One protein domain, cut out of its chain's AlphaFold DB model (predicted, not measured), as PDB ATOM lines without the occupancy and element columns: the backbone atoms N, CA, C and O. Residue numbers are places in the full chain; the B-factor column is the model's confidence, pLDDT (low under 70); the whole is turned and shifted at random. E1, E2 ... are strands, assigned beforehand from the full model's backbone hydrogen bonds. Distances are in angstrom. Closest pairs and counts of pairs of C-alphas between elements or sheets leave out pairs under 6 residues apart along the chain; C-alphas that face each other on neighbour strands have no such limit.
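Overview. This is residues 2 to 72 of the 267 residues of an uncharacterized protein of Aegilops tauschii subsp. strangulata (UniProt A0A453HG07). This domain has little regular structure: a tiny hairpin of two short strands, E1 and E2, lies near the middle of an elongated tangle of loops. A long loop, residues 7 to 28, reaches toward one end; residues 32 to 72 loop out toward the other and then run back past the strands. The printed part has 71 residues, with no named helix, two antiparallel strands in the order E1, E2, and the class all strand, though the named elements hold only 6 residues. It is loose, with a radius of gyration of the C-alphas of 14.3 A, and spans 47 by 25 by 20 A.

Along the chain. E1 is residues 4 to 6, 7.2 A long, from C-alpha 4 at (-14.665, 33.507, -40.955). E2 is residues 29 to 31, 6.8 A long, ending at C-alpha 31 at (-15.176, 32.128, -44.912).

Arrangement. E1 and E2 form an antiparallel hairpin at 149 degrees. C-alphas 5 and 30 face each other at 5.5 A. N 5 and O 30, 2.9 A apart, are within hydrogen-bond range.

Size, cuts and confidence. The C-alphas of Lys 16 and Val 55 are the two farthest apart, 47.8 A. The link from E1 to E2 is long, 22 residues. The printed part has no cut, and no printed residue is under 70 in pLDDT.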
ATOM      1  N   MET A   2     -14.964  37.011 -36.741       91.69
ATOM      2  CA  MET A   2     -16.342  37.161 -37.237       91.69
ATOM      3  C   MET A   2     -16.334  37.083 -38.764       91.69
ATOM      4  O   MET A   2     -15.406  37.591 -39.390       91.69
ATOM      5  N   GLY A   3     -17.329  36.428 -39.357       91.31
ATOM      6  CA  GLY A   3     -17.447  36.180 -40.797       91.31
ATOM      7  C   GLY A   3     -16.568  35.041 -41.329       91.31
ATOM      8  O   GLY A   3     -16.817  34.550 -42.419       91.31
ATOM      9  N   ALA A   4     -15.575  34.583 -40.568       93.12
ATOM     10  CA  ALA A   4     -14.665  33.507 -40.955       93.12
ATOM     11  C   ALA A   4     -14.147  32.739 -39.729       93.12
ATOM     12  O   ALA A   4     -14.215  33.234 -38.599       93.12
ATOM     13  N   GLN A   5     -13.579  31.555 -39.963       92.31
ATOM     14  CA  GLN A   5     -12.947  30.708 -38.947       92.31
ATOM     15  C   GLN A   5     -11.655  30.074 -39.474       92.31
ATOM     16  O   GLN A   5     -11.466  29.944 -40.680       92.31
ATOM     17  N   THR A   6     -10.746  29.665 -38.592       92.75
ATOM     18  CA  THR A   6      -9.567  28.887 -39.008       92.75
ATOM     19  C   THR A   6      -9.877  27.400 -39.060       92.75
ATOM     20  O   THR A   6     -10.680  26.910 -38.273       92.75
ATOM     21  N   ILE A   7      -9.218  26.679 -39.970       91.06
ATOM     22  CA  ILE A   7      -9.395  25.221 -40.102       91.06
ATOM     23  C   ILE A   7      -8.775  24.481 -38.909       91.06
ATOM     24  O   ILE A   7      -9.335  23.511 -38.411       91.06
ATOM     25  N   GLU A   8      -7.618  24.946 -38.442       91.50
ATOM     26  CA  GLU A   8      -6.865  24.313 -37.362       91.50
ATOM     27  C   GLU A   8      -6.646  25.283 -36.203       91.50
ATOM     28  O   GLU A   8      -6.499  26.493 -36.408       91.50
ATOM     29  N   GLN A   9      -6.562  24.738 -34.988       90.31
ATOM     30  CA  GLN A   9      -6.226  25.500 -33.786       90.31
ATOM     31  C   GLN A   9      -4.704  25.589 -33.564       90.31
ATOM     32  O   GLN A   9      -4.188  26.657 -33.235       90.31
ATOM     33  N   GLY A  10      -3.963  24.504 -33.815       90.81
ATOM     34  CA  GLY A  10      -2.533  24.403 -33.496       90.81
ATOM     35  C   GLY A  10      -2.255  24.290 -31.992       90.81
ATOM     36  O   GLY A  10      -3.167  24.085 -31.195       90.81
ATOM     37  N   ASP A  11      -0.986  24.428 -31.598       91.56
ATOM     38  CA  ASP A  11      -0.584  24.377 -30.187       91.56
ATOM     39  C   ASP A  11      -0.823  25.726 -29.491       91.56
ATOM     40  O   ASP A  11      -0.071  26.690 -29.660       91.56
ATOM     41  N   CYS A  12      -1.895  25.782 -28.702       91.44
ATOM     42  CA  CYS A  12      -2.257  26.927 -27.872       91.44
ATOM     43  C   CYS A  12      -1.905  26.752 -26.385       91.44
ATOM     44  O   CYS A  12      -2.378  27.539 -25.567       91.44
ATOM     45  N   SER A  13      -1.072  25.773 -26.014       90.81
ATOM     46  CA  SER A  13      -0.734  25.445 -24.613       90.81
ATOM     47  C   SER A  13      -0.197  26.626 -23.790       90.81
ATOM     48  O   SER A  13      -0.350  26.664 -22.569       90.81
ATOM     49  N   GLN A  14       0.382  27.637 -24.448       88.44
ATOM     50  CA  GLN A  14       0.853  28.868 -23.804       88.44
ATOM     51  C   GLN A  14      -0.275  29.744 -23.228       88.44
ATOM     52  O   GLN A  14      -0.004  30.607 -22.390       88.44
ATOM     53  N   PHE A  15      -1.523  29.566 -23.667       87.31
ATOM     54  CA  PHE A  15      -2.664  30.385 -23.259       87.31
ATOM     55  C   PHE A  15      -3.517  29.633 -22.231       87.31
ATOM     56  O   PHE A  15      -4.200  28.671 -22.563       87.31
ATOM     57  N   LYS A  16      -3.496  30.087 -20.970       85.25
ATOM     58  CA  LYS A  16      -4.243  29.461 -19.857       85.25
ATOM     59  C   LYS A  16      -5.683  29.973 -19.694       85.25
ATOM     60  O   LYS A  16      -6.459  29.393 -18.947       85.25
ATOM     61  N   GLY A  17      -6.037  31.052 -20.386       83.19
ATOM     62  CA  GLY A  17      -7.370  31.658 -20.406       83.19
ATOM     63  C   GLY A  17      -7.523  32.519 -21.658       83.19
ATOM     64  O   GLY A  17      -6.520  32.992 -22.194       83.19
ATOM     65  N   ASN A  18      -8.757  32.688 -22.147       83.75
ATOM     66  CA  ASN A  18      -9.051  33.312 -23.446       83.75
ATOM     67  C   ASN A  18      -8.221  32.697 -24.587       83.75
ATOM     68  O   ASN A  18      -7.491  33.390 -25.298       83.75
ATOM     69  N   ILE A  19      -8.310  31.369 -24.715       86.31
ATOM     70  CA  ILE A  19      -7.559  30.586 -25.700       86.31
ATOM     71  C   ILE A  19      -7.904  31.093 -27.113       86.31
ATOM     72  O   ILE A  19      -9.083  31.111 -27.477       86.31
ATOM     73  N   PRO A  20      -6.911  31.515 -27.919       88.56
ATOM     74  CA  PRO A  20      -7.155  31.966 -29.280       88.56
ATOM     75  C   PRO A  20      -7.779  30.873 -30.151       88.56
ATOM     76  O   PRO A  20      -7.518  29.683 -29.976       88.56
ATOM     77  N   HIS A  21      -8.532  31.297 -31.166       89.88
ATOM     78  CA  HIS A  21      -9.100  30.386 -32.164       89.88
ATOM     79  C   HIS A  21      -8.012  29.638 -32.962       89.88
ATOM     80  O   HIS A  21      -8.233  28.531 -33.442       89.88
ATOM     81  N   CYS A  22      -6.828  30.240 -33.107       93.44
ATOM     82  CA  CYS A  22      -5.663  29.628 -33.733       93.44
ATOM     83  C   CYS A  22      -4.374  30.205 -33.143       93.44
ATOM     84  O   CYS A  22      -4.264  31.422 -32.980       93.44
ATOM     85  N   CYS A  23      -3.393  29.342 -32.878       92.12
ATOM     86  CA  CYS A  23      -2.054  29.714 -32.414       92.12
ATOM     87  C   CYS A  23      -0.954  29.422 -33.443       92.12
ATOM     88  O   CYS A  23       0.225  29.679 -33.186       92.12
ATOM     89  N   ARG A  24      -1.320  28.925 -34.632       91.75
ATOM     90  CA  ARG A  24      -0.379  28.776 -35.748       91.75
ATOM     91  C   ARG A  24       0.088  30.140 -36.256       91.75
ATOM     92  O   ARG A  24      -0.665  31.111 -36.270       91.75
ATOM     93  N   ARG A  25       1.338  30.195 -36.724       89.00
ATOM     94  CA  ARG A  25       1.908  31.393 -37.374       89.00
ATOM     95  C   ARG A  25       1.440  31.559 -38.825       89.00
ATOM     96  O   ARG A  25       1.537  32.655 -39.364       89.00
ATOM     97  N   ASP A  26       0.937  30.487 -39.426       90.69
ATOM     98  CA  ASP A  26       0.485  30.353 -40.813       90.69
ATOM     99  C   ASP A  26      -0.986  29.874 -40.892       90.69
ATOM    100  O   ASP A  26      -1.279  28.828 -41.479       90.69
ATOM    101  N   PRO A  27      -1.946  30.582 -40.267       92.69
ATOM    102  CA  PRO A  27      -3.320  30.104 -40.185       92.69
ATOM    103  C   PRO A  27      -3.993  30.071 -41.565       92.69
ATOM    104  O   PRO A  27      -3.962  31.049 -42.312       92.69
ATOM    105  N   THR A  28      -4.690  28.974 -41.875       92.69
ATOM    106  CA  THR A  28      -5.639  28.943 -43.000       92.69
ATOM    107  C   THR A  28      -7.013  29.364 -42.494       92.69
ATOM    108  O   THR A  28      -7.596  28.689 -41.644       92.69
ATOM    109  N   THR A  29      -7.514  30.483 -43.018       91.62
ATOM    110  CA  THR A  29      -8.834  31.036 -42.685       91.62
ATOM    111  C   THR A  29      -9.824  30.702 -43.794       91.62
ATOM    112  O   THR A  29      -9.502  30.853 -44.972       91.62
ATOM    113  N   VAL A  30     -11.016  30.255 -43.413       91.69
ATOM    114  CA  VAL A  30     -12.129  29.939 -44.306       91.69
ATOM    115  C   VAL A  30     -13.323  30.819 -43.972       91.69
ATOM    116  O   VAL A  30     -13.658  31.024 -42.804       91.69
ATOM    117  N   ASP A  31     -13.941  31.360 -45.013       91.62
ATOM    118  CA  ASP A  31     -15.176  32.128 -44.912       91.62
ATOM    119  C   ASP A  31     -16.317  31.228 -44.418       91.62
ATOM    120  O   ASP A  31     -16.376  30.039 -44.748       91.62
ATOM    121  N   LEU A  32     -17.203  31.781 -43.594       92.31
ATOM    122  CA  LEU A  32     -18.344  31.030 -43.082       92.31
ATOM    123  C   LEU A  32     -19.357  30.754 -44.202       92.31
ATOM    124  O   LEU A  32     -19.412  31.442 -45.223       92.31
ATOM    125  N   LEU A  33     -20.181  29.724 -44.010       90.56
ATOM    126  CA  LEU A  33     -21.239  29.393 -44.961       90.56
ATOM    127  C   LEU A  33     -22.374  30.433 -44.915       90.56
ATOM    128  O   LEU A  33     -22.631  31.014 -43.850       90.56
ATOM    129  N   PRO A  34     -23.096  30.636 -46.035       88.19
ATOM    130  CA  PRO A  34     -24.320  31.429 -46.040       88.19
ATOM    131  C   PRO A  34     -25.296  30.945 -44.959       88.19
ATOM    132  O   PRO A  34     -25.509  29.746 -44.803       88.19
ATOM    133  N   GLY A  35     -25.882  31.879 -44.204       87.25
ATOM    134  CA  GLY A  35     -26.787  31.560 -43.091       87.25
ATOM    135  C   GLY A  35     -26.110  31.387 -41.725       87.25
ATOM    136  O   GLY A  35     -26.753  30.914 -40.791       87.25
ATOM    137  N   ALA A  36     -24.837  31.778 -41.578       90.25
ATOM    138  CA  ALA A  36     -24.171  31.822 -40.274       90.25
ATOM    139  C   ALA A  36     -24.991  32.614 -39.225       90.25
ATOM    140  O   ALA A  36     -25.696  33.551 -39.596       90.25
ATOM    141  N   PRO A  37     -24.899  32.316 -37.918       90.81
ATOM    142  CA  PRO A  37     -25.665  33.031 -36.893       90.81
ATOM    143  C   PRO A  37     -25.389  34.541 -36.884       90.81
ATOM    144  O   PRO A  37     -24.240  34.951 -37.038       90.81
ATOM    145  N   ASN A  38     -26.408  35.370 -36.621       85.31
ATOM    146  CA  ASN A  38     -26.303  36.841 -36.662       85.31
ATOM    147  C   ASN A  38     -25.134  37.400 -35.827       85.31
ATOM    148  O   ASN A  38     -24.464  38.332 -36.256       85.31
ATOM    149  N   GLY A  39     -24.842  36.805 -34.665       87.31
ATOM    150  CA  GLY A  39     -23.727  37.224 -33.804       87.31
ATOM    151  C   GLY A  39     -22.326  36.910 -34.349       87.31
ATOM    152  O   GLY A  39     -21.338  37.356 -33.779       87.31
ATOM    153  N   MET A  40     -22.227  36.140 -35.434       88.25
ATOM    154  CA  MET A  40     -20.969  35.774 -36.093       88.25
ATOM    155  C   MET A  40     -20.794  36.452 -37.454       88.25
ATOM    156  O   MET A  40     -19.778  36.223 -38.108       88.25
ATOM    157  N   GLN A  41     -21.754  37.267 -37.896       89.06
ATOM    158  CA  GLN A  41     -21.715  37.934 -39.195       89.06
ATOM    159  C   GLN A  41     -21.054  39.320 -39.125       89.06
ATOM    160  O   GLN A  41     -21.053  39.993 -38.097       89.06
ATOM    161  N   VAL A  42     -20.517  39.766 -40.258       88.88
ATOM    162  CA  VAL A  42     -20.086  41.142 -40.530       88.88
ATOM    163  C   VAL A  42     -20.618  41.574 -41.905       88.88
ATOM    164  O   VAL A  42     -21.102  40.754 -42.682       88.88
ATOM    165  N   GLY A  43     -20.580  42.866 -42.229       86.25
ATOM    166  CA  GLY A  43     -21.029  43.349 -43.540       86.25
ATOM    167  C   GLY A  43     -20.339  42.611 -44.695       86.25
ATOM    168  O   GLY A  43     -19.121  42.444 -44.686       86.25
ATOM    169  N   ASN A  44     -21.107  42.175 -45.695       86.31
ATOM    170  CA  ASN A  44     -20.614  41.431 -46.861       86.31
ATOM    171  C   ASN A  44     -19.845  40.136 -46.522       86.31
ATOM    172  O   ASN A  44     -18.924  39.776 -47.243       86.31
ATOM    173  N   CYS A  45     -20.169  39.438 -45.432       87.44
ATOM    174  CA  CYS A  45     -19.523  38.166 -45.089       87.44
ATOM    175  C   CYS A  45     -20.316  36.929 -45.541       87.44
ATOM    176  O   CYS A  45     -21.410  37.034 -46.102       87.44
ATOM    177  N   CYS A  46     -19.768  35.761 -45.197       90.19
ATOM    178  CA  CYS A  46     -20.396  34.444 -45.242       90.19
ATOM    179  C   CYS A  46     -20.819  33.995 -46.645       90.19
ATOM    180  O   CYS A  46     -21.969  33.614 -46.872       90.19
ATOM    181  N   LYS A  47     -19.895  34.049 -47.601       87.69
ATOM    182  CA  LYS A  47     -20.096  33.583 -48.980       87.69
ATOM    183  C   LYS A  47     -19.604  32.148 -49.191       87.69
ATOM    184  O   LYS A  47     -19.631  31.646 -50.312       87.69
ATOM    185  N   GLY A  48     -19.141  31.468 -48.139       86.00
ATOM    186  CA  GLY A  48     -18.612  30.106 -48.223       86.00
ATOM    187  C   GLY A  48     -17.371  29.991 -49.112       86.00
ATOM    188  O   GLY A  48     -17.117  28.929 -49.675       86.00
ATOM    189  N   GLY A  49     -16.620  31.085 -49.281       82.44
ATOM    190  CA  GLY A  49     -15.424  31.118 -50.126       82.44
ATOM    191  C   GLY A  49     -15.703  31.170 -51.631       82.44
ATOM    192  O   GLY A  49     -14.770  31.021 -52.418       82.44
ATOM    193  N   VAL A  50     -16.950  31.393 -52.051       80.19
ATOM    194  CA  VAL A  50     -17.309  31.589 -53.461       80.19
ATOM    195  C   VAL A  50     -17.589  33.066 -53.701       80.19
ATOM    196  O   VAL A  50     -18.471  33.646 -53.074       80.19
ATOM    197  N   LEU A  51     -16.837  33.675 -54.616       84.00
ATOM    198  CA  LEU A  51     -17.030  35.063 -55.029       84.00
ATOM    199  C   LEU A  51     -17.490  35.116 -56.479       84.00
ATOM    200  O   LEU A  51     -16.901  34.475 -57.353       84.00
ATOM    201  N   SER A  52     -18.520  35.917 -56.730       80.69
ATOM    202  CA  SER A  52     -18.937  36.254 -58.088       80.69
ATOM    203  C   SER A  52     -17.941  37.218 -58.734       80.69
ATOM    204  O   SER A  52     -17.181  37.916 -58.063       80.69
ATOM    205  N   SER A  53     -17.958  37.307 -60.064       79.56
ATOM    206  CA  SER A  53     -17.265  38.399 -60.748       79.56
ATOM    207  C   SER A  53     -17.907  39.734 -60.377       79.56
ATOM    208  O   SER A  53     -19.131  39.861 -60.450       79.56
ATOM    209  N   TRP A  54     -17.084  40.745 -60.082       82.44
ATOM    210  CA  TRP A  54     -17.543  42.121 -59.853       82.44
ATOM    211  C   TRP A  54     -18.430  42.632 -60.985       82.44
ATOM    212  O   TRP A  54     -19.413  43.327 -60.751       82.44
ATOM    213  N   VAL A  55     -18.123  42.246 -62.226       79.12
ATOM    214  CA  VAL A  55     -18.918  42.658 -63.381       79.12
ATOM    215  C   VAL A  55     -20.281  41.980 -63.379       79.12
ATOM    216  O   VAL A  55     -21.254  42.596 -63.793       79.12
ATOM    217  N   GLN A  56     -20.391  40.730 -62.941       77.00
ATOM    218  CA  GLN A  56     -21.648  39.982 -63.016       77.00
ATOM    219  C   GLN A  56     -22.573  40.307 -61.850       77.00
ATOM    220  O   GLN A  56     -23.748  40.587 -62.068       77.00
ATOM    221  N   ASP A  57     -22.023  40.306 -60.641       81.19
ATOM    222  CA  ASP A  57     -22.765  40.488 -59.404       81.19
ATOM    223  C   ASP A  57     -21.871  41.200 -58.376       81.19
ATOM    224  O   ASP A  57     -21.169  40.544 -57.598       81.19
ATOM    225  N   PRO A  58     -21.879  42.547 -58.369       84.62
ATOM    226  CA  PRO A  58     -21.075  43.342 -57.444       84.62
ATOM    227  C   PRO A  58     -21.366  43.033 -55.970       84.62
ATOM    228  O   PRO A  58     -20.479  43.154 -55.128       84.62
ATOM    229  N   VAL A  59     -22.596  42.614 -55.648       84.06
ATOM    230  CA  VAL A  59     -23.040  42.355 -54.270       84.06
ATOM    231  C   VAL A  59     -22.398  41.083 -53.717       84.06
ATOM    232  O   VAL A  59     -22.041  41.023 -52.541       84.06
ATOM    233  N   ASN A  60     -22.217  40.066 -54.562       85.44
ATOM    234  CA  ASN A  60     -21.576  38.803 -54.187       85.44
ATOM    235  C   ASN A  60     -20.101  38.703 -54.620       85.44
ATOM    236  O   ASN A  60     -19.476  37.662 -54.429       85.44
ATOM    237  N   ALA A  61     -19.529  39.775 -55.172       87.38
ATOM    238  CA  ALA A  61     -18.119  39.844 -55.563       87.38
ATOM    239  C   ALA A  61     -17.168  40.217 -54.416       87.38
ATOM    240  O   ALA A  61     -15.950  40.150 -54.574       87.38
ATOM    241  N   VAL A  62     -17.714  40.606 -53.261       89.00
ATOM    242  CA  VAL A  62     -16.940  40.977 -52.074       89.00
ATOM    243  C   VAL A  62     -17.274  40.043 -50.927       89.00
ATOM    244  O   VAL A  62     -18.445  39.841 -50.602       89.00
ATOM    245  N   ALA A  63     -16.226  39.538 -50.278       90.12
ATOM    246  CA  ALA A  63     -16.309  38.935 -48.958       90.12
ATOM    247  C   ALA A  63     -15.491  39.760 -47.965       90.12
ATOM    248  O   ALA A  63     -14.407  40.252 -48.290       90.12
ATOM    249  N   SER A  64     -15.996  39.888 -46.742       91.25
ATOM    250  CA  SER A  64     -15.258  40.492 -45.641       91.25
ATOM    251  C   SER A  64     -15.388  39.663 -44.367       91.25
ATOM    252  O   SER A  64     -16.396  39.002 -44.127       91.25
ATOM    253  N   PHE A  65     -14.344  39.689 -43.548       93.31
ATOM    254  CA  PHE A  65     -14.317  39.055 -42.238       93.31
ATOM    255  C   PHE A  65     -13.381  39.837 -41.316       93.31
ATOM    256  O   PHE A  65     -12.508  40.582 -41.766       93.31
ATOM    257  N   GLN A  66     -13.555  39.668 -40.009       91.88
ATOM    258  CA  GLN A  66     -12.731  40.317 -38.995       91.88
ATOM    259  C   GLN A  66     -11.925  39.292 -38.206       91.88
ATOM    260  O   GLN A  66     -12.460  38.330 -37.641       91.88
ATOM    261  N   ILE A  67     -10.619  39.541 -38.122       90.31
ATOM    262  CA  ILE A  67      -9.677  38.725 -37.364       90.31
ATOM    263  C   ILE A  67      -9.041  39.574 -36.272       90.31
ATOM    264  O   ILE A  67      -8.487  40.640 -36.533       90.31
ATOM    265  N   THR A  68      -9.067  39.056 -35.049       89.44
ATOM    266  CA  THR A  68      -8.281  39.586 -33.935       89.44
ATOM    267  C   THR A  68      -6.977  38.808 -33.869       89.44
ATOM    268  O   THR A  68      -6.985  37.608 -33.595       89.44
ATOM    269  N   VAL A  69      -5.861  39.480 -34.142       88.38
ATOM    270  CA  VAL A  69      -4.530  38.869 -34.102       88.38
ATOM    271  C   VAL A  69      -3.879  39.189 -32.761       88.38
ATOM    272  O   VAL A  69      -3.724  40.350 -32.391       88.38
ATOM    273  N   GLY A  70      -3.502  38.153 -32.014       84.62
ATOM    274  CA  GLY A  70      -2.741  38.316 -30.779       84.62
ATOM    275  C   GLY A  70      -1.293  38.718 -31.064       84.62
ATOM    276  O   GLY A  70      -0.714  38.306 -32.067       84.62
ATOM    277  N   ARG A  71      -0.683  39.497 -30.159       81.31
ATOM    278  CA  ARG A  71       0.730  39.927 -30.246       81.31
ATOM    279  C   ARG A  71       1.082  40.701 -31.533       81.31
ATOM    280  O   ARG A  71       2.253  40.782 -31.901       81.31
ATOM    281  N   SER A  72       0.098  41.301 -32.203       79.75
ATOM    282  CA  SER A  72       0.330  42.295 -33.253       79.75
ATOM    283  C   SER A  72       0.544  43.678 -32.633       79.75
ATOM    284  O   SER A  72      -0.091  44.009 -31.633       79.75
TER     285      SER A  72